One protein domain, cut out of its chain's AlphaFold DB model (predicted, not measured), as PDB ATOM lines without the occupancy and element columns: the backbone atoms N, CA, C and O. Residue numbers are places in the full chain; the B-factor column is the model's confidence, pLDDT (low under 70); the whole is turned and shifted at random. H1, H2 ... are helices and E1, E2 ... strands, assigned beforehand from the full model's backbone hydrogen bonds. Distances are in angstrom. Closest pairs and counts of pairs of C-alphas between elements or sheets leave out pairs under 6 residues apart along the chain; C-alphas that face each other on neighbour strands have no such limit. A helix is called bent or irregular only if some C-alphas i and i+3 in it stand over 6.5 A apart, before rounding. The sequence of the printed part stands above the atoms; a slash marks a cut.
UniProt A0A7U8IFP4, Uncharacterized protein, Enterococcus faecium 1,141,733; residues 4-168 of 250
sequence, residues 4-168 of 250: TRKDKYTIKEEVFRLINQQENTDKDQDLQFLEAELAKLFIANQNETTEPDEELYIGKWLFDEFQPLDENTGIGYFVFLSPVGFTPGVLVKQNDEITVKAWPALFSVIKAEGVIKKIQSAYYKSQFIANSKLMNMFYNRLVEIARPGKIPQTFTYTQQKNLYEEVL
ATOM      1  N   THR A   4      16.698 -34.338  26.105       89.06
ATOM      2  CA  THR A   4      16.606 -33.830  27.474       89.06
ATOM      3  C   THR A   4      17.403 -34.716  28.432       89.06
ATOM      4  O   THR A   4      17.774 -35.847  28.116       89.06
ATOM      5  N   ARG A   5      17.649 -34.229  29.654       88.38
ATOM      6  CA  ARG A   5      18.285 -35.036  30.709       88.38
ATOM      7  C   ARG A   5      17.464 -36.289  31.046       88.38
ATOM      8  O   ARG A   5      18.050 -37.346  31.254       88.38
ATOM      9  N   LYS A   6      16.130 -36.173  31.049       90.75
ATOM     10  CA  LYS A   6      15.210 -37.294  31.283       90.75
ATOM     11  C   LYS A   6      15.344 -38.353  30.189       90.75
ATOM     12  O   LYS A   6      15.489 -39.522  30.512       90.75
ATOM     13  N   ASP A   7      15.396 -37.934  28.923       91.38
ATOM     14  CA  ASP A   7      15.577 -38.853  27.790       91.38
ATOM     15  C   ASP A   7      16.868 -39.661  27.923       91.38
ATOM     16  O   ASP A   7      16.861 -40.880  27.789       91.38
ATOM     17  N   LYS A   8      17.981 -38.981  28.226       92.50
ATOM     18  CA  LYS A   8      19.292 -39.624  28.390       92.50
ATOM     19  C   LYS A   8      19.295 -40.632  29.539       92.50
ATOM     20  O   LYS A   8      19.900 -41.690  29.404       92.50
ATOM     21  N   TYR A   9      18.604 -40.324  30.636       91.88
ATOM     22  CA  TYR A   9      18.443 -41.248  31.756       91.88
ATOM     23  C   TYR A   9      17.623 -42.483  31.356       91.88
ATOM     24  O   TYR A   9      18.082 -43.603  31.545       91.88
ATOM     25  N   THR A  10      16.467 -42.298  30.711       93.56
ATOM     26  CA  THR A  10      15.639 -43.414  30.219       93.56
ATOM     27  C   THR A  10      16.394 -44.297  29.225       93.56
ATOM     28  O   THR A  10      16.306 -45.519  29.298       93.56
ATOM     29  N   ILE A  11      17.174 -43.695  28.323       95.31
ATOM     30  CA  ILE A  11      18.039 -44.432  27.396       95.31
ATOM     31  C   ILE A  11      19.079 -45.259  28.156       95.31
ATOM     32  O   ILE A  11      19.260 -46.432  27.838       95.31
ATOM     33  N   LYS A  12      19.757 -44.664  29.145       95.12
ATOM     34  CA  LYS A  12      20.783 -45.341  29.950       95.12
ATOM     35  C   LYS A  12      20.217 -46.582  30.639       95.12
ATOM     36  O   LYS A  12      20.773 -47.662  30.459       95.12
ATOM     37  N   GLU A  13      19.102 -46.435  31.351       94.50
ATOM     38  CA  GLU A  13      18.435 -47.541  32.052       94.50
ATOM     39  C   GLU A  13      18.063 -48.678  31.091       94.50
ATOM     40  O   GLU A  13      18.378 -49.841  31.341       94.50
ATOM     41  N   GLU A  14      17.456 -48.348  29.949       96.25
ATOM     42  CA  GLU A  14      17.024 -49.350  28.974       96.25
ATOM     43  C   GLU A  14      18.204 -50.077  28.316       96.25
ATOM     44  O   GLU A  14      18.190 -51.301  28.175       96.25
ATOM     45  N   VAL A  15      19.257 -49.348  27.943       96.81
ATOM     46  CA  VAL A  15      20.469 -49.948  27.371       96.81
ATOM     47  C   VAL A  15      21.136 -50.870  28.385       96.81
ATOM     48  O   VAL A  15      21.464 -52.002  28.040       96.81
ATOM     49  N   PHE A  16      21.304 -50.436  29.634       95.81
ATOM     50  CA  PHE A  16      21.955 -51.248  30.665       95.81
ATOM     51  C   PHE A  16      21.141 -52.499  30.987       95.81
ATOM     52  O   PHE A  16      21.699 -53.593  31.080       95.81
ATOM     53  N   ARG A  17      19.811 -52.374  31.061       95.88
ATOM     54  CA  ARG A  17      18.899 -53.515  31.187       95.88
ATOM     55  C   ARG A  17      19.096 -54.521  30.048       95.88
ATOM     56  O   ARG A  17      19.158 -55.719  30.310       95.88
ATOM     57  N   LEU A  18      19.204 -54.056  28.803       96.69
ATOM     58  CA  LEU A  18      19.389 -54.923  27.634       96.69
ATOM     59  C   LEU A  18      20.773 -55.580  27.583       96.69
ATOM     60  O   LEU A  18      20.859 -56.734  27.168       96.69
ATOM     61  N   ILE A  19      21.833 -54.882  28.005       95.81
ATOM     62  CA  ILE A  19      23.176 -55.472  28.097       95.81
ATOM     63  C   ILE A  19      23.172 -56.584  29.149       95.81
ATOM     64  O   ILE A  19      23.504 -57.713  28.808       95.81
ATOM     65  N   ASN A  20      22.675 -56.321  30.363       94.06
ATOM     66  CA  ASN A  20      22.577 -57.324  31.433       94.06
ATOM     67  C   ASN A  20      21.809 -58.589  31.013       94.06
ATOM     68  O   ASN A  20      22.108 -59.687  31.470       94.06
ATOM     69  N   GLN A  21      20.792 -58.445  30.158       94.38
ATOM     70  CA  GLN A  21      20.000 -59.577  29.666       94.38
ATOM     71  C   GLN A  21      20.726 -60.444  28.633       94.38
ATOM     72  O   GLN A  21      20.341 -61.595  28.440       94.38
ATOM     73  N   GLN A  22      21.707 -59.888  27.924       92.94
ATOM     74  CA  GLN A  22      22.362 -60.540  26.784       92.94
ATOM     75  C   GLN A  22      23.814 -60.917  27.064       92.94
ATOM     76  O   GLN A  22      24.362 -61.797  26.400       92.94
ATOM     77  N   GLU A  23      24.462 -60.226  27.995       89.38
ATOM     78  CA  GLU A  23      25.857 -60.439  28.330       89.38
ATOM     79  C   GLU A  23      26.062 -61.829  28.939       89.38
ATOM     80  O   GLU A  23      25.347 -62.248  29.849       89.38
ATOM     81  N   ASN A  24      27.059 -62.554  28.428       82.56
ATOM     82  CA  ASN A  24      27.464 -63.812  29.040       82.56
ATOM     83  C   ASN A  24      28.422 -63.503  30.193       82.56
ATOM     84  O   ASN A  24      29.457 -62.864  29.987       82.56
ATOM     85  N   THR A  25      28.086 -63.973  31.391       79.81
ATOM     86  CA  THR A  25      28.920 -63.804  32.584       79.81
ATOM     87  C   THR A  25      30.144 -64.718  32.580       79.81
ATOM     88  O   THR A  25      31.129 -64.404  33.242       79.81
ATOM     89  N   ASP A  26      30.105 -65.830  31.837       85.50
ATOM     90  CA  ASP A  26      31.248 -66.731  31.683       85.50
ATOM     91  C   ASP A  26      32.093 -66.307  30.473       85.50
ATOM     92  O   ASP A  26      31.737 -66.557  29.316       85.50
ATOM     93  N   LYS A  27      33.183 -65.583  30.748       88.44
ATOM     94  CA  LYS A  27      34.053 -64.976  29.735       88.44
ATOM     95  C   LYS A  27      35.399 -65.680  29.699       88.44
ATOM     96  O   LYS A  27      36.071 -65.775  30.727       88.44
ATOM     97  N   ASP A  28      35.819 -66.098  28.509       91.94
ATOM     98  CA  ASP A  28      37.173 -66.601  28.291       91.94
ATOM     99  C   ASP A  28      38.235 -65.491  28.444       91.94
ATOM    100  O   ASP A  28      37.931 -64.295  28.497       91.94
ATOM    101  N   GLN A  29      39.502 -65.900  28.552       93.38
ATOM    102  CA  GLN A  29      40.623 -64.977  28.767       93.38
ATOM    103  C   GLN A  29      40.801 -63.980  27.613       93.38
ATOM    104  O   GLN A  29      41.177 -62.835  27.857       93.38
ATOM    105  N   ASP A  30      40.505 -64.388  26.377       92.94
ATOM    106  CA  ASP A  30      40.654 -63.537  25.193       92.94
ATOM    107  C   ASP A  30      39.609 -62.414  25.193       92.94
ATOM    108  O   ASP A  30      39.927 -61.254  24.914       92.94
ATOM    109  N   LEU A  31      38.367 -62.736  25.560       95.00
ATOM    110  CA  LEU A  31      37.292 -61.770  25.728       95.00
ATOM    111  C   LEU A  31      37.586 -60.815  26.889       95.00
ATOM    112  O   LEU A  31      37.476 -59.603  26.713       95.00
ATOM    113  N   GLN A  32      38.022 -61.331  28.042       94.38
ATOM    114  CA  GLN A  32      38.417 -60.494  29.181       94.38
ATOM    115  C   GLN A  32      39.550 -59.526  28.808       94.38
ATOM    116  O   GLN A  32      39.507 -58.347  29.169       94.38
ATOM    117  N   PHE A  33      40.544 -59.995  28.047       95.50
ATOM    118  CA  PHE A  33      41.629 -59.157  27.544       95.50
ATOM    119  C   PHE A  33      41.118 -58.066  26.595       95.50
ATOM    120  O   PHE A  33      41.463 -56.896  26.766       95.50
ATOM    121  N   LEU A  34      40.270 -58.423  25.625       95.62
ATOM    122  CA  LEU A  34      39.673 -57.468  24.690       95.62
ATOM    123  C   LEU A  34      38.910 -56.358  25.422       95.62
ATOM    124  O   LEU A  34      39.126 -55.175  25.148       95.62
ATOM    125  N   GLU A  35      38.035 -56.730  26.354       94.44
ATOM    126  CA  GLU A  35      37.238 -55.777  27.124       94.44
ATOM    127  C   GLU A  35      38.135 -54.877  27.983       94.44
ATOM    128  O   GLU A  35      37.961 -53.658  27.986       94.44
ATOM    129  N   ALA A  36      39.157 -55.433  28.641       93.88
ATOM    130  CA  ALA A  36      40.115 -54.652  29.420       93.88
ATOM    131  C   ALA A  36      40.899 -53.651  28.550       93.88
ATOM    132  O   ALA A  36      41.092 -52.496  28.941       93.88
ATOM    133  N   GLU A  37      41.328 -54.051  27.351       94.62
ATOM    134  CA  GLU A  37      42.024 -53.162  26.416       94.62
ATOM    135  C   GLU A  37      41.120 -52.056  25.858       94.62
ATOM    136  O   GLU A  37      41.586 -50.931  25.642       94.62
ATOM    137  N   LEU A  38      39.831 -52.336  25.654       94.50
ATOM    138  CA  LEU A  38      38.852 -51.323  25.264       94.50
ATOM    139  C   LEU A  38      38.493 -50.394  26.427       94.50
ATOM    140  O   LEU A  38      38.352 -49.192  26.209       94.50
ATOM    141  N   ALA A  39      38.424 -50.895  27.663       92.12
ATOM    142  CA  ALA A  39      38.178 -50.086  28.859       92.12
ATOM    143  C   ALA A  39      39.190 -48.949  29.026       92.12
ATOM    144  O   ALA A  39      38.814 -47.826  29.379       92.12
ATOM    145  N   LYS A  40      40.454 -49.185  28.661       90.94
ATOM    146  CA  LYS A  40      41.511 -48.161  28.680       90.94
ATOM    147  C   LYS A  40      41.173 -46.921  27.840       90.94
ATOM    148  O   LYS A  40      41.583 -45.824  28.211       90.94
ATOM    149  N   LEU A  41      40.394 -47.056  26.756       87.75
ATOM    150  CA  LEU A  41      39.943 -45.911  25.942       87.75
ATOM    151  C   LEU A  41      39.062 -44.927  26.727       87.75
ATOM    152  O   LEU A  41      39.017 -43.730  26.417       87.75
ATOM    153  N   PHE A  42      38.324 -45.437  27.710       86.12
ATOM    154  CA  PHE A  42      37.323 -44.685  28.455       86.12
ATOM    155  C   PHE A  42      37.879 -44.174  29.786       86.12
ATOM    156  O   PHE A  42      37.666 -43.010  30.113       86.12
ATOM    157  N   ILE A  43      38.672 -44.994  30.486       77.50
ATOM    158  CA  ILE A  43      39.250 -44.667  31.801       77.50
ATOM    159  C   ILE A  43      40.206 -43.465  31.721       77.50
ATOM    160  O   ILE A  43      40.133 -42.561  32.547       77.50
ATOM    161  N   ALA A  44      41.054 -43.383  30.689       62.44
ATOM    162  CA  ALA A  44      42.015 -42.281  30.545       62.44
ATOM    163  C   ALA A  44      41.366 -40.896  30.312       62.44
ATOM    164  O   ALA A  44      42.045 -39.878  30.401       62.44
ATOM    165  N   ASN A  45      40.064 -40.851  30.009       55.88
ATOM    166  CA  ASN A  45      39.310 -39.628  29.724       55.88
ATOM    167  C   ASN A  45      38.341 -39.230  30.856       55.88
ATOM    168  O   ASN A  45      37.489 -38.378  30.630       55.88
ATOM    169  N   GLN A  46      38.433 -39.829  32.052       58.50
ATOM    170  CA  GLN A  46      37.535 -39.533  33.185       58.50
ATOM    171  C   GLN A  46      37.811 -38.191  33.898       58.50
ATOM    172  O   GLN A  46      37.111 -37.843  34.847       58.50
ATOM    173  N   ASN A  47      38.771 -37.391  33.429       49.28
ATOM    174  CA  ASN A  47      38.978 -36.034  33.933       49.28
ATOM    175  C   ASN A  47      38.017 -35.047  33.256       49.28
ATOM    176  O   ASN A  47      38.449 -34.276  32.412       49.28
ATOM    177  N   GLU A  48      36.733 -35.092  33.619       45.41
ATOM    178  CA  GLU A  48      35.800 -33.952  33.574       45.41
ATOM    179  C   GLU A  48      34.475 -34.335  34.270       45.41
ATOM    180  O   GLU A  48      33.551 -34.879  33.677       45.41
ATOM    181  N   THR A  49      34.418 -34.048  35.576       46.47
ATOM    182  CA  THR A  49      33.212 -33.642  36.329       46.47
ATOM    183  C   THR A  49      31.920 -34.438  36.114       46.47
ATOM    184  O   THR A  49      30.939 -33.912  35.590       46.47
ATOM    185  N   THR A  50      31.851 -35.638  36.683       45.12
ATOM    186  CA  THR A  50      30.591 -36.135  37.257       45.12
ATOM    187  C   THR A  50      30.917 -37.011  38.460       45.12
ATOM    188  O   THR A  50      31.907 -37.738  38.436       45.12
ATOM    189  N   GLU A  51      30.151 -36.842  39.535       44.94
ATOM    190  CA  GLU A  51      30.303 -37.551  40.810       44.94
ATOM    191  C   GLU A  51      30.383 -39.078  40.616       44.94
ATOM    192  O   GLU A  51      29.815 -39.599  39.653       44.94
ATOM    193  N   PRO A  52      31.091 -39.798  41.506       43.56
ATOM    194  CA  PRO A  52      31.299 -41.234  41.399       43.56
ATOM    195  C   PRO A  52      30.042 -41.983  41.854       43.56
ATOM    196  O   PRO A  52      30.042 -42.637  42.892       43.56
ATOM    197  N   ASP A  53      28.968 -41.897  41.079       48.59
ATOM    198  CA  ASP A  53      28.025 -43.006  41.042       48.59
ATOM    199  C   ASP A  53      28.728 -44.119  40.263       48.59
ATOM    200  O   ASP A  53      29.192 -43.889  39.143       48.59
ATOM    201  N   GLU A  54      28.870 -45.300  40.867       57.31
ATOM    202  CA  GLU A  54      29.425 -46.491  40.218       57.31
ATOM    203  C   GLU A  54      28.620 -46.784  38.941       57.31
ATOM    204  O   GLU A  54      27.572 -47.432  38.966       57.31
ATOM    205  N   GLU A  55      29.056 -46.237  37.802       67.00
ATOM    206  CA  GLU A  55      28.406 -46.500  36.528       67.00
ATOM    207  C   GLU A  55      28.520 -47.993  36.231       67.00
ATOM    208  O   GLU A  55      29.619 -48.503  36.018       67.00
ATOM    209  N   LEU A  56      27.368 -48.674  36.182       76.88
ATOM    210  CA  LEU A  56      27.286 -50.120  35.958       76.88
ATOM    211  C   LEU A  56      28.099 -50.573  34.736       76.88
ATOM    212  O   LEU A  56      28.753 -51.611  34.772       76.88
ATOM    213  N   TYR A  57      28.091 -49.764  33.674       82.69
ATOM    214  CA  TYR A  57      28.968 -49.932  32.524       82.69
ATOM    215  C   TYR A  57      29.726 -48.643  32.239       82.69
ATOM    216  O   TYR A  57      29.127 -47.607  31.947       82.69
ATOM    217  N   ILE A  58      31.055 -48.742  32.231       89.44
ATOM    218  CA  ILE A  58      31.935 -47.681  31.741       89.44
ATOM    219  C   ILE A  58      31.692 -47.511  30.239       89.44
ATOM    220  O   ILE A  58      31.663 -48.492  29.494       89.44
ATOM    221  N   GLY A  59      31.564 -46.277  29.760       91.50
ATOM    222  CA  GLY A  59      31.448 -46.042  28.327       91.50
ATOM    223  C   GLY A  59      31.312 -44.580  27.942       91.50
ATOM    224  O   GLY A  59      31.471 -43.673  28.753       91.50
ATOM    225  N   LYS A  60      31.032 -44.345  26.662       93.38
ATOM    226  CA  LYS A  60      30.750 -43.017  26.115       93.38
ATOM    227  C   LYS A  60      29.473 -43.041  25.297       93.38
ATOM    228  O   LYS A  60      29.230 -43.961  24.518       93.38
ATOM    229  N   TRP A  61      28.699 -41.978  25.449       94.31
ATOM    230  CA  TRP A  61      27.454 -41.775  24.731       94.31
ATOM    231  C   TRP A  61      27.655 -40.824  23.559       94.31
ATOM    232  O   TRP A  61      28.265 -39.764  23.697       94.31
ATOM    233  N   LEU A  62      27.104 -41.195  22.413       95.00
ATOM    234  CA  LEU A  62      26.941 -40.331  21.257       95.00
ATOM    235  C   LEU A  62      25.445 -40.147  21.028       95.00
ATOM    236  O   LEU A  62      24.699 -41.122  21.009       95.00
ATOM    237  N   PHE A  63      25.026 -38.906  20.825       94.69
ATOM    238  CA  PHE A  63      23.649 -38.553  20.507       94.69
ATOM    239  C   PHE A  63      23.655 -37.754  19.213       94.69
ATOM    240  O   PHE A  63      24.459 -36.829  19.079       94.69
ATOM    241  N   ASP A  64      22.794 -38.136  18.281       93.12
ATOM    242  CA  ASP A  64      22.578 -37.387  17.052       93.12
ATOM    243  C   ASP A  64      21.668 -36.176  17.304       93.12
ATOM    244  O   ASP A  64      21.084 -36.015  18.384       93.12
ATOM    245  N   GLU A  65      21.523 -35.323  16.299       89.00
ATOM    246  CA  GLU A  65      20.470 -34.319  16.295       89.00
ATOM    247  C   GLU A  65      19.097 -35.001  16.282       89.00
ATOM    248  O   GLU A  65      18.850 -35.969  15.561       89.00
ATOM    249  N   PHE A  66      18.186 -34.511  17.121       88.31
ATOM    250  CA  PHE A  66      16.843 -35.070  17.199       88.31
ATOM    251  C   PHE A  66      16.004 -34.546  16.030       88.31
ATOM    252  O   PHE A  66      15.808 -33.337  15.881       88.31
ATOM    253  N   GLN A  67      15.486 -35.465  15.224       90.25
ATOM    254  CA  GLN A  67      14.779 -35.188  13.984       90.25
ATOM    255  C   GLN A  67      13.263 -35.156  14.229       90.25
ATOM    256  O   GLN A  67      12.684 -36.184  14.594       90.25
ATOM    257  N   PRO A  68      12.589 -34.004  14.056       90.12
ATOM    258  CA  PRO A  68      11.132 -33.961  14.059       90.12
ATOM    259  C   PRO A  68      10.601 -34.642  12.791       90.12
ATOM    260  O   PRO A  68      11.064 -34.351  11.689       90.12
ATOM    261  N   LEU A  69       9.644 -35.552  12.955       89.31
ATOM    262  CA  LEU A  69       8.938 -36.205  11.848       89.31
ATOM    263  C   LEU A  69       7.632 -35.467  11.528       89.31
ATOM    264  O   LEU A  69       7.271 -35.329  10.363       89.31
ATOM    265  N   ASP A  70       6.962 -34.958  12.562       90.00
ATOM    266  CA  ASP A  70       5.783 -34.095  12.481       90.00
ATOM    267  C   ASP A  70       5.698 -33.191  13.734       90.00
ATOM    268  O   ASP A  70       6.674 -33.056  14.475       90.00
ATOM    269  N   GLU A  71       4.556 -32.532  13.960       84.38
ATOM    270  CA  GLU A  71       4.343 -31.618  15.094       84.38
ATOM    271  C   GLU A  71       4.453 -32.300  16.470       84.38
ATOM    272  O   GLU A  71       4.860 -31.657  17.437       84.38
ATOM    273  N   ASN A  72       4.135 -33.595  16.554       88.44
ATOM    274  CA  ASN A  72       4.046 -34.356  17.802       88.44
ATOM    275  C   ASN A  72       4.992 -35.565  17.854       88.44
ATOM    276  O   ASN A  72       5.117 -36.198  18.904       88.44
ATOM    277  N   THR A  73       5.654 -35.895  16.746       90.50
ATOM    278  CA  THR A  73       6.516 -37.067  16.613       90.50
ATOM    279  C   THR A  73       7.933 -36.658  16.257       90.50
ATOM    280  O   THR A  73       8.171 -35.859  15.351       90.50
ATOM    281  N   GLY A  74       8.913 -37.269  16.912       92.12
ATOM    282  CA  GLY A  74      10.299 -37.153  16.492       92.12
ATOM    283  C   GLY A  74      11.149 -38.335  16.913       92.12
ATOM    284  O   GLY A  74      10.778 -39.123  17.785       92.12
ATOM    285  N   ILE A  75      12.305 -38.449  16.273       94.31
ATOM    286  CA  ILE A  75      13.245 -39.541  16.459       94.31
ATOM    287  C   ILE A  75      14.639 -38.993  16.749       94.31
ATOM    288  O   ILE A  75      15.114 -38.062  16.108       94.31
ATOM    289  N   GLY A  76      15.308 -39.573  17.735       94.25
ATOM    290  CA  GLY A  76      16.703 -39.294  18.033       94.25
ATOM    291  C   GLY A  76      17.510 -40.577  17.987       94.25
ATOM    292  O   GLY A  76      17.143 -41.562  18.628       94.25
ATOM    293  N   TYR A  77      18.631 -40.554  17.277       95.50
ATOM    294  CA  TYR A  77      19.566 -41.672  17.229       95.50
ATOM    295  C   TYR A  77      20.628 -41.523  18.314       95.50
ATOM    296  O   TYR A  77      21.052 -40.415  18.653       95.50
ATOM    297  N   PHE A  78      21.067 -42.644  18.873       96.62
ATOM    298  CA  PHE A  78      22.156 -42.662  19.837       96.62
ATOM    299  C   PHE A  78      23.026 -43.903  19.670       96.62
ATOM    300  O   PHE A  78      22.622 -44.914  19.092       96.62
ATOM    301  N   VAL A  79      24.238 -43.823  20.207       97.69
ATOM    302  CA  VAL A  79      25.158 -44.949  20.334       97.69
ATOM    303  C   VAL A  79      25.774 -44.923  21.723       97.69
ATOM    304  O   VAL A  79      26.290 -43.894  22.159       97.69
ATOM    305  N   PHE A  80      25.780 -46.074  22.383       97.12
ATOM    306  CA  PHE A  80      26.616 -46.324  23.547       97.12
ATOM    307  C   PHE A  80      27.832 -47.159  23.149       97.12
ATOM    308  O   PHE A  80      27.703 -48.251  22.588       97.12
ATOM    309  N   LEU A  81      29.017 -46.622  23.423       96.50
ATOM    310  CA  LEU A  81      30.298 -47.291  23.239       96.50
ATOM    311  C   LEU A  81      30.809 -47.752  24.587       96.50
ATOM    312  O   LEU A  81      30.991 -46.928  25.480       96.50
ATOM    313  N   SER A  82      31.074 -49.046  24.710       95.06
ATOM    314  CA  SER A  82      31.474 -49.657  25.971       95.06
ATOM    315  C   SER A  82      32.569 -50.704  25.755       95.06
ATOM    316  O   SER A  82      32.759 -51.177  24.631       95.06
ATOM    317  N   PRO A  83      33.276 -51.107  26.820       94.25
ATOM    318  CA  PRO A  83      34.233 -52.206  26.783       94.25
ATOM    319  C   PRO A  83      33.633 -53.529  26.321       94.25
ATOM    320  O   PRO A  83      34.352 -54.328  25.742       94.25
ATOM    321  N   VAL A  84      32.333 -53.741  26.543       94.81
ATOM    322  CA  VAL A  84      31.630 -54.998  26.241       94.81
ATOM    323  C   VAL A  84      31.030 -55.023  24.830       94.81
ATOM    324  O   VAL A  84      30.612 -56.076  24.342       94.81
ATOM    325  N   GLY A  85      30.998 -53.874  24.146       95.75
ATOM    326  CA  GLY A  85      30.506 -53.785  22.778       95.75
ATOM    327  C   GLY A  85      30.000 -52.406  22.358       95.75
ATOM    328  O   GLY A  85      30.280 -51.369  22.966       95.75
ATOM    329  N   PHE A  86      29.223 -52.423  21.280       96.38
ATOM    330  CA  PHE A  86      28.644 -51.257  20.616       96.38
ATOM    331  C   PHE A  86      27.120 -51.383  20.633       96.38
ATOM    332  O   PHE A  86      26.580 -52.383  20.169       96.38
ATOM    333  N   THR A  87      26.416 -50.378  21.151       98.00
ATOM    334  CA  THR A  87      24.951 -50.409  21.253       98.00
ATOM    335  C   THR A  87      24.338 -49.197  20.554       98.00
ATOM    336  O   THR A  87      24.215 -48.136  21.169       98.00
ATOM    337  N   PRO A  88      23.965 -49.312  19.269       97.31
ATOM    338  CA  PRO A  88      23.156 -48.312  18.595       97.31
ATOM    339  C   PRO A  88      21.703 -48.409  19.063       97.31
ATOM    340  O   PRO A  88      21.214 -49.484  19.426       97.31
ATOM    341  N   GLY A  89      20.992 -47.294  19.001       97.00
ATOM    342  CA  GLY A  89      19.583 -47.246  19.338       97.00
ATOM    343  C   GLY A  89      18.888 -45.998  18.827       97.00
ATOM    344  O   GLY A  89      19.504 -45.090  18.261       97.00
ATOM    345  N   VAL A  90      17.575 -45.985  19.024       96.31
ATOM    346  CA  VAL A  90      16.701 -44.857  18.728       96.31
ATOM    347  C   VAL A  90      15.799 -44.575  19.916       96.31
ATOM    348  O   VAL A  90      15.345 -45.487  20.613       96.31
ATOM    349  N   LEU A  91      15.510 -43.302  20.118       95.88
ATOM    350  CA  LEU A  91      14.436 -42.834  20.971       95.88
ATOM    351  C   LEU A  91      13.379 -42.198  20.076       95.88
ATOM    352  O   LEU A  91      13.687 -41.294  19.304       95.88
ATOM    353  N   VAL A  92      12.143 -42.663  20.197       94.81
ATOM    354  CA  VAL A  92      10.977 -42.091  19.529       94.81
ATOM    355  C   VAL A  92      10.151 -41.365  20.577       94.81
ATOM    356  O   VAL A  92       9.838 -41.938  21.621       94.81
ATOM    357  N   LYS A  93       9.814 -40.107  20.299       92.25
ATOM    358  CA  LYS A  93       8.810 -39.356  21.053       92.25
ATOM    359  C   LYS A  93       7.570 -39.250  20.201       92.25
ATOM    360  O   LYS A  93       7.690 -38.862  19.042       92.25
ATOM    361  N   GLN A  94       6.423 -39.583  20.769       91.25
ATOM    362  CA  GLN A  94       5.133 -39.424  20.122       91.25
ATOM    363  C   GLN A  94       4.152 -38.873  21.153       91.25
ATOM    364  O   GLN A  94       3.789 -39.564  22.102       91.25
ATOM    365  N   ASN A  95       3.741 -37.618  20.979       87.81
ATOM    366  CA  ASN A  95       3.023 -36.857  22.002       87.81
ATOM    367  C   ASN A  95       3.822 -36.858  23.328       87.81
ATOM    368  O   ASN A  95       4.994 -36.481  23.343       87.81
ATOM    369  N   ASP A  96       3.216 -37.329  24.420       84.25
ATOM    370  CA  ASP A  96       3.849 -37.460  25.736       84.25
ATOM    371  C   ASP A  96       4.537 -38.823  25.964       84.25
ATOM    372  O   ASP A  96       5.131 -39.055  27.022       84.25
ATOM    373  N   GLU A  97       4.481 -39.736  24.989       89.56
ATOM    374  CA  GLU A  97       5.072 -41.070  25.097       89.56
ATOM    375  C   GLU A  97       6.510 -41.106  24.569       89.56
ATOM    376  O   GLU A  97       6.840 -40.555  23.516       89.56
ATOM    377  N   ILE A  98       7.378 -41.804  25.307       90.69
ATOM    378  CA  ILE A  98       8.778 -42.030  24.947       90.69
ATOM    379  C   ILE A  98       8.995 -43.531  24.808       90.69
ATOM    380  O   ILE A  98       8.823 -44.281  25.765       90.69
ATOM    381  N   THR A  99       9.436 -43.957  23.628       94.50
ATOM    382  CA  THR A  99       9.839 -45.339  23.365       94.50
ATOM    383  C   THR A  99      11.323 -45.387  23.037       94.50
ATOM    384  O   THR A  99      11.783 -44.712  22.117       94.50
ATOM    385  N   VAL A 100      12.076 -46.219  23.754       96.69
ATOM    386  CA  VAL A 100      13.491 -46.482  23.471       96.69
ATOM    387  C   VAL A 100      13.627 -47.869  22.856       96.69
ATOM    388  O   VAL A 100      13.049 -48.833  23.350       96.69
ATOM    389  N   LYS A 101      14.395 -47.976  21.771       97.00
ATOM    390  CA  LYS A 101      14.833 -49.256  21.205       97.00
ATOM    391  C   LYS A 101      16.341 -49.228  21.036       97.00
ATOM    392  O   LYS A 101      16.879 -48.278  20.477       97.00
ATOM    393  N   ALA A 102      17.015 -50.276  21.487       97.25
ATOM    394  CA  ALA A 102      18.453 -50.429  21.325       97.25
ATOM    395  C   ALA A 102      18.789 -51.848  20.869       97.25
ATOM    396  O   ALA A 102      18.048 -52.794  21.139       97.25
ATOM    397  N   TRP A 103      19.920 -51.991  20.183       97.19
ATOM    398  CA  TRP A 103      20.370 -53.265  19.627       97.19
ATOM    399  C   TRP A 103      21.808 -53.559  20.053       97.19
ATOM    400  O   TRP A 103      22.724 -53.332  19.260       97.19
ATOM    401  N   PRO A 104      22.036 -54.042  21.289       97.50
ATOM    402  CA  PRO A 104      23.379 -54.352  21.759       97.50
ATOM    403  C   PRO A 104      24.108 -55.325  20.826       97.50
ATOM    404  O   PRO A 104      23.636 -56.425  20.545       97.50
ATOM    405  N   ALA A 105      25.276 -54.915  20.341       97.56
ATOM    406  CA  ALA A 105      26.225 -55.769  19.645       97.56
ATOM    407  C   ALA A 105      27.381 -56.057  20.607       97.56
ATOM    408  O   ALA A 105      28.364 -55.312  20.659       97.56
ATOM    409  N   LEU A 106      27.219 -57.115  21.405       97.38
ATOM    410  CA  LEU A 106      28.155 -57.489  22.464       97.38
ATOM    411  C   LEU A 106      29.200 -58.484  21.968       97.38
ATOM    412  O   LEU A 106      28.884 -59.423  21.225       97.38
ATOM    413  N   PHE A 107      30.436 -58.331  22.439       96.75
ATOM    414  CA  PHE A 107      31.519 -59.261  22.125       96.75
ATOM    415  C   PHE A 107      31.213 -60.680  22.613       96.75
ATOM    416  O   PHE A 107      31.474 -61.638  21.890       96.75
ATOM    417  N   SER A 108      30.570 -60.816  23.772       95.06
ATOM    418  CA  SER A 108      30.171 -62.110  24.332       95.06
ATOM    419  C   SER A 108      29.137 -62.867  23.490       95.06
ATOM    420  O   SER A 108      29.041 -64.085  23.602       95.06
ATOM    421  N   VAL A 109      28.352 -62.169  22.659       95.50
ATOM    422  CA  VAL A 109      27.246 -62.771  21.890       95.50
ATOM    423  C   VAL A 109      27.647 -63.032  20.443       95.50
ATOM    424  O   VAL A 109      27.428 -64.124  19.923       95.50
ATOM    425  N   ILE A 110      28.239 -62.037  19.775       95.31
ATOM    426  CA  ILE A 110      28.542 -62.116  18.336       95.31
ATOM    427  C   ILE A 110      30.040 -62.073  18.017       95.31
ATOM    428  O   ILE A 110      30.408 -62.060  16.839       95.31
ATOM    429  N   LYS A 111      30.901 -62.098  19.045       95.12
ATOM    430  CA  LYS A 111      32.367 -61.985  18.951       95.12
ATOM    431  C   LYS A 111      32.824 -60.648  18.356       95.12
ATOM    432  O   LYS A 111      32.052 -59.902  17.755       95.12
ATOM    433  N   ALA A 112      34.115 -60.345  18.495       94.81
ATOM    434  CA  ALA A 112      34.711 -59.119  17.957       94.81
ATOM    435  C   ALA A 112      34.438 -58.930  16.455       94.81
ATOM    436  O   ALA A 112      34.051 -57.846  16.032       94.81
ATOM    437  N   GLU A 113      34.548 -59.998  15.660       93.19
ATOM    438  CA  GLU A 113      34.293 -59.949  14.216       93.19
ATOM    439  C   GLU A 113      32.839 -59.599  13.866       93.19
ATOM    440  O   GLU A 113      32.586 -58.831  12.937       93.19
ATOM    441  N   GLY A 114      31.866 -60.109  14.629       95.56
ATOM    442  CA  GLY A 114      30.463 -59.739  14.448       95.56
ATOM    443  C   GLY A 114      30.210 -58.272  14.795       95.56
ATOM    444  O   GLY A 114      29.502 -57.581  14.061       95.56
ATOM    445  N   VAL A 115      30.829 -57.773  15.868       97.25
ATOM    446  CA  VAL A 115      30.731 -56.359  16.262       97.25
ATOM    447  C   VAL A 115      31.386 -55.442  15.223       97.25
ATOM    448  O   VAL A 115      30.777 -54.444  14.838       97.25
ATOM    449  N   ILE A 116      32.564 -55.802  14.697       96.00
ATOM    450  CA  ILE A 116      33.239 -55.083  13.599       96.00
ATOM    451  C   ILE A 116      32.293 -54.933  12.402       96.00
ATOM    452  O   ILE A 116      32.092 -53.815  11.925       96.00
ATOM    453  N   LYS A 117      31.635 -56.019  11.976       95.12
ATOM    454  CA  LYS A 117      30.652 -55.984  10.880       95.12
ATOM    455  C   LYS A 117      29.453 -55.088  11.180       95.12
ATOM    456  O   LYS A 117      28.990 -54.362  10.305       95.12
ATOM    457  N   LYS A 118      28.945 -55.096  12.417       97.19
ATOM    458  CA  LYS A 118      27.844 -54.204  12.820       97.19
ATOM    459  C   LYS A 118      28.248 -52.734  12.745       97.19
ATOM    460  O   LYS A 118      27.473 -51.934  12.229       97.19
ATOM    461  N   ILE A 119      29.454 -52.389  13.195       96.69
ATOM    462  CA  ILE A 119      29.980 -51.019  13.112       96.69
ATOM    463  C   ILE A 119      30.202 -50.609  11.652       96.69
ATOM    464  O   ILE A 119      29.818 -49.513  11.259       96.69
ATOM    465  N   GLN A 120      30.759 -51.495  10.829       94.44
ATOM    466  CA  GLN A 120      30.944 -51.279   9.392       94.44
ATOM    467  C   GLN A 120      29.621 -51.004   8.659       94.44
ATOM    468  O   GLN A 120      29.532 -50.026   7.918       94.44
ATOM    469  N   SER A 121      28.577 -51.798   8.922       95.25
ATOM    470  CA  SER A 121      27.235 -51.536   8.378       95.25
ATOM    471  C   SER A 121      26.663 -50.212   8.900       95.25
ATOM    472  O   SER A 121      25.999 -49.480   8.170       95.25
ATOM    473  N   ALA A 122      26.965 -49.846  10.149       94.81
ATOM    474  CA  ALA A 122      26.539 -48.575  10.727       94.81
ATOM    475  C   ALA A 122      27.242 -47.359  10.091       94.81
ATOM    476  O   ALA A 122      26.584 -46.351   9.852       94.81
ATOM    477  N   TYR A 123      28.537 -47.448   9.756       93.81
ATOM    478  CA  TYR A 123      29.220 -46.414   8.964       93.81
ATOM    479  C   TYR A 123      28.587 -46.227   7.591       93.81
ATOM    480  O   TYR A 123      28.463 -45.095   7.130       93.81
ATOM    481  N   TYR A 124      28.178 -47.325   6.955       92.69
ATOM    482  CA  TYR A 124      27.519 -47.277   5.656       92.69
ATOM    483  C   TYR A 124      26.144 -46.594   5.737       92.69
ATOM    484  O   TYR A 124      25.843 -45.739   4.912       92.69
ATOM    485  N   LYS A 125      25.345 -46.903   6.767       92.69
ATOM    486  CA  LYS A 125      23.928 -46.491   6.863       92.69
ATOM    487  C   LYS A 125      23.667 -45.211   7.653       92.69
ATOM    488  O   LYS A 125      22.547 -44.716   7.648       92.69
ATOM    489  N   SER A 126      24.646 -44.689   8.391       92.12
ATOM    490  CA  SER A 126      24.427 -43.543   9.279       92.12
ATOM    491  C   SER A 126      25.515 -42.491   9.130       92.12
ATOM    492  O   SER A 126      26.655 -42.677   9.562       92.12
ATOM    493  N   GLN A 127      25.126 -41.334   8.592       92.00
ATOM    494  CA  GLN A 127      25.999 -40.170   8.465       92.00
ATOM    495  C   GLN A 127      26.516 -39.689   9.831       92.00
ATOM    496  O   GLN A 127      27.690 -39.344   9.963       92.00
ATOM    497  N   PHE A 128      25.668 -39.719  10.862       93.31
ATOM    498  CA  PHE A 128      26.025 -39.417  12.251       93.31
ATOM    499  C   PHE A 128      27.186 -40.283  12.757       93.31
ATOM    500  O   PHE A 128      28.186 -39.770  13.270       93.31
ATOM    501  N   ILE A 129      27.102 -41.599  12.548       94.94
ATOM    502  CA  ILE A 129      28.144 -42.544  12.966       94.94
ATOM    503  C   ILE A 129      29.400 -42.365  12.103       94.94
ATOM    504  O   ILE A 129      30.508 -42.281  12.642       94.94
ATOM    505  N   ALA A 130      29.244 -42.225  10.782       93.19
ATOM    506  CA  ALA A 130      30.348 -41.978   9.851       93.19
ATOM    507  C   ALA A 130      31.111 -40.679  10.167       93.19
ATOM    508  O   ALA A 130      32.333 -40.619  10.007       93.19
ATOM    509  N   ASN A 131      30.431 -39.660  10.694       94.50
ATOM    510  CA  ASN A 131      31.025 -38.379  11.073       94.50
ATOM    511  C   ASN A 131      31.599 -38.337  12.499       94.50
ATOM    512  O   ASN A 131      32.161 -37.308  12.889       94.50
ATOM    513  N   SER A 132      31.560 -39.431  13.261       95.44
ATOM    514  CA  SER A 132      32.074 -39.460  14.634       95.44
ATOM    515  C   SER A 132      33.551 -39.865  14.711       95.44
ATOM    516  O   SER A 132      33.941 -40.989  14.383       95.44
ATOM    517  N   LYS A 133      34.394 -38.955  15.225       95.69
ATOM    518  CA  LYS A 133      35.805 -39.251  15.549       95.69
ATOM    519  C   LYS A 133      35.929 -40.301  16.649       95.69
ATOM    520  O   LYS A 133      36.826 -41.134  16.596       95.69
ATOM    521  N   LEU A 134      35.025 -40.274  17.630       94.75
ATOM    522  CA  LEU A 134      35.038 -41.249  18.715       94.75
ATOM    523  C   LEU A 134      34.712 -42.654  18.198       94.75
ATOM    524  O   LEU A 134      35.390 -43.602  18.582       94.75
ATOM    525  N   MET A 135      33.744 -42.774  17.280       96.25
ATOM    526  CA  MET A 135      33.486 -44.041  16.593       96.25
ATOM    527  C   MET A 135      34.732 -44.532  15.860       96.25
ATOM    528  O   MET A 135      35.056 -45.708  15.959       96.25
ATOM    529  N   ASN A 136      35.444 -43.642  15.156       96.06
ATOM    530  CA  ASN A 136      36.668 -43.998  14.432       96.06
ATOM    531  C   ASN A 136      37.747 -44.561  15.353       96.06
ATOM    532  O   ASN A 136      38.333 -45.602  15.067       96.06
ATOM    533  N   MET A 137      37.976 -43.887  16.481       95.94
ATOM    534  CA  MET A 137      38.926 -44.336  17.493       95.94
ATOM    535  C   MET A 137      38.531 -45.694  18.075       95.94
ATOM    536  O   MET A 137      39.372 -46.584  18.159       95.94
ATOM    537  N   PHE A 138      37.258 -45.861  18.446       96.94
ATOM    538  CA  PHE A 138      36.745 -47.116  18.993       96.94
ATOM    539  C   PHE A 138      36.911 -48.274  18.003       96.94
ATOM    540  O   PHE A 138      37.468 -49.311  18.354       96.94
ATOM    541  N   TYR A 139      36.488 -48.079  16.753       96.62
ATOM    542  CA  TYR A 139      36.607 -49.081  15.698       96.62
ATOM    543  C   TYR A 139      38.062 -49.452  15.409       96.62
ATOM    544  O   TYR A 139      38.392 -50.635  15.405       96.62
ATOM    545  N   ASN A 140      38.943 -48.467  15.207       95.44
ATOM    546  CA  ASN A 140      40.348 -48.747  14.909       95.44
ATOM    547  C   ASN A 140      41.010 -49.511  16.058       95.44
ATOM    548  O   ASN A 140      41.697 -50.498  15.807       95.44
ATOM    549  N   ARG A 141      40.739 -49.122  17.312       95.50
ATOM    550  CA  ARG A 141      41.257 -49.835  18.482       95.50
ATOM    551  C   ARG A 141      40.747 -51.274  18.540       95.50
ATOM    552  O   ARG A 141      41.536 -52.183  18.773       95.50
ATOM    553  N   LEU A 142      39.453 -51.487  18.300       96.62
ATOM    554  CA  LEU A 142      38.865 -52.824  18.239       96.62
ATOM    555  C   LEU A 142      39.535 -53.680  17.156       96.62
ATOM    556  O   LEU A 142      39.930 -54.807  17.433       96.62
ATOM    557  N   VAL A 143      39.700 -53.150  15.941       94.69
ATOM    558  CA  VAL A 143      40.340 -53.868  14.827       94.69
ATOM    559  C   VAL A 143      41.789 -54.233  15.155       94.69
ATOM    560  O   VAL A 143      42.199 -55.364  14.897       94.69
ATOM    561  N   GLU A 144      42.554 -53.313  15.743       92.94
ATOM    562  CA  GLU A 144      43.946 -53.548  16.145       92.94
ATOM    563  C   GLU A 144      44.076 -54.679  17.172       92.94
ATOM    564  O   GLU A 144      44.974 -55.512  17.049       92.94
ATOM    565  N   ILE A 145      43.178 -54.728  18.163       93.62
ATOM    566  CA  ILE A 145      43.198 -55.755  19.214       93.62
ATOM    567  C   ILE A 145      42.676 -57.096  18.689       93.62
ATOM    568  O   ILE A 145      43.246 -58.137  19.000       93.62
ATOM    569  N   ALA A 146      41.591 -57.091  17.909       92.88
ATOM    570  CA  ALA A 146      40.897 -58.308  17.486       92.88
ATOM    571  C   ALA A 146      41.566 -59.024  16.301       92.88
ATOM    572  O   ALA A 146      41.345 -60.219  16.091       92.88
ATOM    573  N   ARG A 147      42.372 -58.314  15.501       90.06
ATOM    574  CA  ARG A 147      43.035 -58.857  14.303       90.06
ATOM    575  C   ARG A 147      44.568 -58.697  14.342       90.06
ATOM    576  O   ARG A 147      45.146 -58.224  13.357       90.06
ATOM    577  N   PRO A 148      45.267 -59.115  15.416       84.75
ATOM    578  CA  PRO A 148      46.714 -58.963  15.507       84.75
ATOM    579  C   PRO A 148      47.408 -59.836  14.453       84.75
ATOM    580  O   PRO A 148      47.046 -60.992  14.237       84.75
ATOM    581  N   GLY A 149      48.393 -59.273  13.748       78.94
ATOM    582  CA  GLY A 149      49.160 -59.987  12.714       78.94
ATOM    583  C   GLY A 149      48.414 -60.261  11.398       78.94
ATOM    584  O   GLY A 149      49.010 -60.803  10.469       78.94
ATOM    585  N   LYS A 150      47.140 -59.868  11.277       79.50
ATOM    586  CA  LYS A 150      46.423 -59.789   9.994       79.50
ATOM    587  C   LYS A 150      46.547 -58.374   9.432       79.50
ATOM    588  O   LYS A 150      46.939 -57.465  10.152       79.50
ATOM    589  N   ILE A 151      46.197 -58.176   8.159       77.19
ATOM    590  CA  ILE A 151      46.072 -56.835   7.573       77.19
ATOM    591  C   ILE A 151      44.883 -56.131   8.260       77.19
ATOM    592  O   ILE A 151      43.739 -56.524   8.009       77.19
ATOM    593  N   PRO A 152      45.113 -55.144   9.145       78.62
ATOM    594  CA  PRO A 152      44.038 -54.515   9.889       78.62
ATOM    595  C   PRO A 152      43.401 -53.428   9.025       78.62
ATOM    596  O   PRO A 152      44.074 -52.522   8.537       78.62
ATOM    597  N   GLN A 153      42.087 -53.502   8.827       83.31
ATOM    598  CA  GLN A 153      41.351 -52.488   8.081       83.31
ATOM    599  C   GLN A 153      40.978 -51.325   9.006       83.31
ATOM    600  O   GLN A 153      39.827 -51.197   9.425       83.31
ATOM    601  N   THR A 154      41.963 -50.500   9.354       90.38
ATOM    602  CA  THR A 154      41.727 -49.230  10.045       90.38
ATOM    603  C   THR A 154      41.424 -48.125   9.039       90.38
ATOM    604  O   THR A 154      41.822 -48.177   7.873       90.38
ATOM    605  N   PHE A 155      40.699 -47.106   9.490       90.44
ATOM    606  CA  PHE A 155      40.359 -45.951   8.668       90.44
ATOM    607  C   PHE A 155      40.864 -44.684   9.327       90.44
ATOM    608  O   PHE A 155      40.645 -44.464  10.518       90.44
ATOM    609  N   THR A 156      41.453 -43.787   8.543       91.50
ATOM    610  CA  THR A 156      41.530 -42.384   8.961       91.50
ATOM    611  C   THR A 156      40.118 -41.811   9.089       91.50
ATOM    612  O   THR A 156      39.194 -42.247   8.400       91.50
ATOM    613  N   TYR A 157      39.953 -40.774   9.910       91.94
ATOM    614  CA  TYR A 157      38.663 -40.097  10.056       91.94
ATOM    615  C   TYR A 157      38.071 -39.648   8.706       91.94
ATOM    616  O   TYR A 157      36.892 -39.856   8.440       91.94
ATOM    617  N   THR A 158      38.897 -39.101   7.808       88.12
ATOM    618  CA  THR A 158      38.454 -38.693   6.466       88.12
ATOM    619  C   THR A 158      37.987 -39.878   5.622       88.12
ATOM    620  O   THR A 158      36.992 -39.764   4.912       88.12
ATOM    621  N   GLN A 159      38.674 -41.023   5.694       88.62
ATOM    622  CA  GLN A 159      38.249 -42.226   4.975       88.62
ATOM    623  C   GLN A 159      36.923 -42.757   5.518       88.62
ATOM    624  O   GLN A 159      36.055 -43.075   4.710       88.62
ATOM    625  N   GLN A 160      36.749 -42.778   6.846       91.75
ATOM    626  CA  GLN A 160      35.501 -43.194   7.488       91.75
ATOM    627  C   GLN A 160      34.312 -42.350   7.028       91.75
ATOM    628  O   GLN A 160      33.285 -42.907   6.660       91.75
ATOM    629  N   LYS A 161      34.452 -41.017   7.001       89.94
ATOM    630  CA  LYS A 161      33.381 -40.117   6.537       89.94
ATOM    631  C   LYS A 161      32.881 -40.461   5.135       89.94
ATOM    632  O   LYS A 161      31.709 -40.279   4.833       89.94
ATOM    633  N   ASN A 162      33.777 -40.962   4.291       86.81
ATOM    634  CA  ASN A 162      33.462 -41.315   2.915       86.81
ATOM    635  C   ASN A 162      32.844 -42.715   2.776       86.81
ATOM    636  O   ASN A 162      32.512 -43.086   1.660       86.81
ATOM    637  N   LEU A 163      32.697 -43.500   3.852       87.94
ATOM    638  CA  LEU A 163      32.067 -44.830   3.808       87.94
ATOM    639  C   LEU A 163      30.536 -44.782   3.691       87.94
ATOM    640  O   LEU A 163      29.931 -45.803   3.383       87.94
ATOM    641  N   TYR A 164      29.931 -43.623   3.946       89.44
ATOM    642  CA  TYR A 164      28.483 -43.436   3.983       89.44
ATOM    643  C   TYR A 164      27.812 -43.609   2.604       89.44
ATOM    644  O   TYR A 164      28.401 -43.290   1.568       89.44
ATOM    645  N   GLU A 165      26.572 -44.110   2.598       86.75
ATOM    646  CA  GLU A 165      25.858 -44.567   1.398       86.75
ATOM    647  C   GLU A 165      25.577 -43.478   0.348       86.75
ATOM    648  O   GLU A 165      25.550 -43.777  -0.843       86.75
ATOM    649  N   GLU A 166      25.465 -42.208   0.748       80.81
ATOM    650  CA  GLU A 166      25.224 -41.081  -0.175       80.81
ATOM    651  C   GLU A 166      26.373 -40.828  -1.172       80.81
ATOM    652  O   GLU A 166      26.273 -39.988  -2.070       80.81
ATOM    653  N   VAL A 167      27.481 -41.561  -1.059       73.94
ATOM    654  CA  VAL A 167      28.545 -41.558  -2.060       73.94
ATOM    655  C   VAL A 167      28.181 -42.504  -3.216       73.94
ATOM    656  O   VAL A 167      27.950 -43.687  -2.998       73.94
ATOM    657  N   LEU A 168      28.228 -42.011  -4.463       77.56
ATOM    658  CA  LEU A 168      27.757 -42.675  -5.703       77.56
ATOM    659  C   LEU A 168      28.152 -44.157  -5.899       77.56
ATOM    660  O   LEU A 168      27.444 -44.894  -6.578       77.56
TER     661      LEU A 168
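AT A GLANCE: This is residues 4 to 168 of the 250 residues of an uncharacterized protein of Enterococcus faecium 1,141,733 (UniProt A0A7U8IFP4). What shape do these atoms make? A twisted sheet of four strands has H1 over one face and H5 over the opposite face, with H3, H4 and H6 gathered round H5 and H2 beside it. Residues 47 to 54, in the link before E1, stick out as a free loop. What makes up the printed part? It has 165 residues, with named elements in the order H1 H2 E1 E2 E3 E4 H3 H4 H5 H6, of mixed class; the sheet, in order E1 E2 E3 E4, is antiparallel throughout. How large is it? It is compact, with a radius of gyration of the C-alphas of 16.4 A and spans of 53 by 45 by 31 A.

IN THESE COORDINATES: Where do the first helices lie? H1, residues 5 to 22, begins with C-alpha 5 at (18.285, -35.036, 30.709) and is 26.1 A long; H2, residues 29 to 43, is 20.6 A long. Where are the strands? E1 is residues 60 to 63, E2 73 to 82 at 29.5 A, E3 85 to 94 at 29.3 A, and E4 97 to 102. What follows? H3, residues 107 to 125, measures 21.3 A; it is irregular, with C-alphas 109 and 112 9.2 A apart, and has a kink of 68 degrees near residue 114. H4 is residues 127 to 130, H5 133 to 146 at 19.8 A, and H6 157 to 161, ending with C-alpha 161 at (33.381, -40.117, 6.537).

HOW THE PARTS SIT: How are the strands joined? They form a meander, each strand the antiparallel neighbour of the one before, with N 62 and O 79 at 2.8 A, N 78 and O 89 at 3.0 A, and N 92 and O 99 at 2.8 A, within hydrogen-bond range. What is on the sheet? H1 runs slantwise to the strands at a height over the sheet of 8.0 A, its closest C-alphas to E4 being Ile 11 and Val 100, 6.3 A apart. H5, on the opposite face, has a height of 10.8 A; H2, H3 and H4 only graze the sheet. Which helices touch? H5 touches H2 at Leu 34 and Ile 145, closest C-alphas 6.7 A apart, and H3 at Ala 112 and Ala 146, 6.3 A; H6 only just touches H5, with 3 pairs of C-alphas within 8 A. H3 and H4 touch only at the corner, the C-alphas of Tyr 123 and Ala 130 being 4.7 A apart. Are the helix backbones complete? In H1, H5 and H6 every O i to N i+4 pair is within hydrogen-bond range, in H2 9 of 11 and in H3 13 of 15, while H4 is too short for such a pair.

THE WHOLE: How far does it reach? The two C-alphas farthest apart, those of Glu 71 and Gly 149, are 53.1 A apart. Is it continuous? The printed part has no cut, and the link from H2 to E1, 16 residues, is long. Where is confidence low? Residues 44 to 55 are under 70, while the mean pLDDT of the printed part is 89.2.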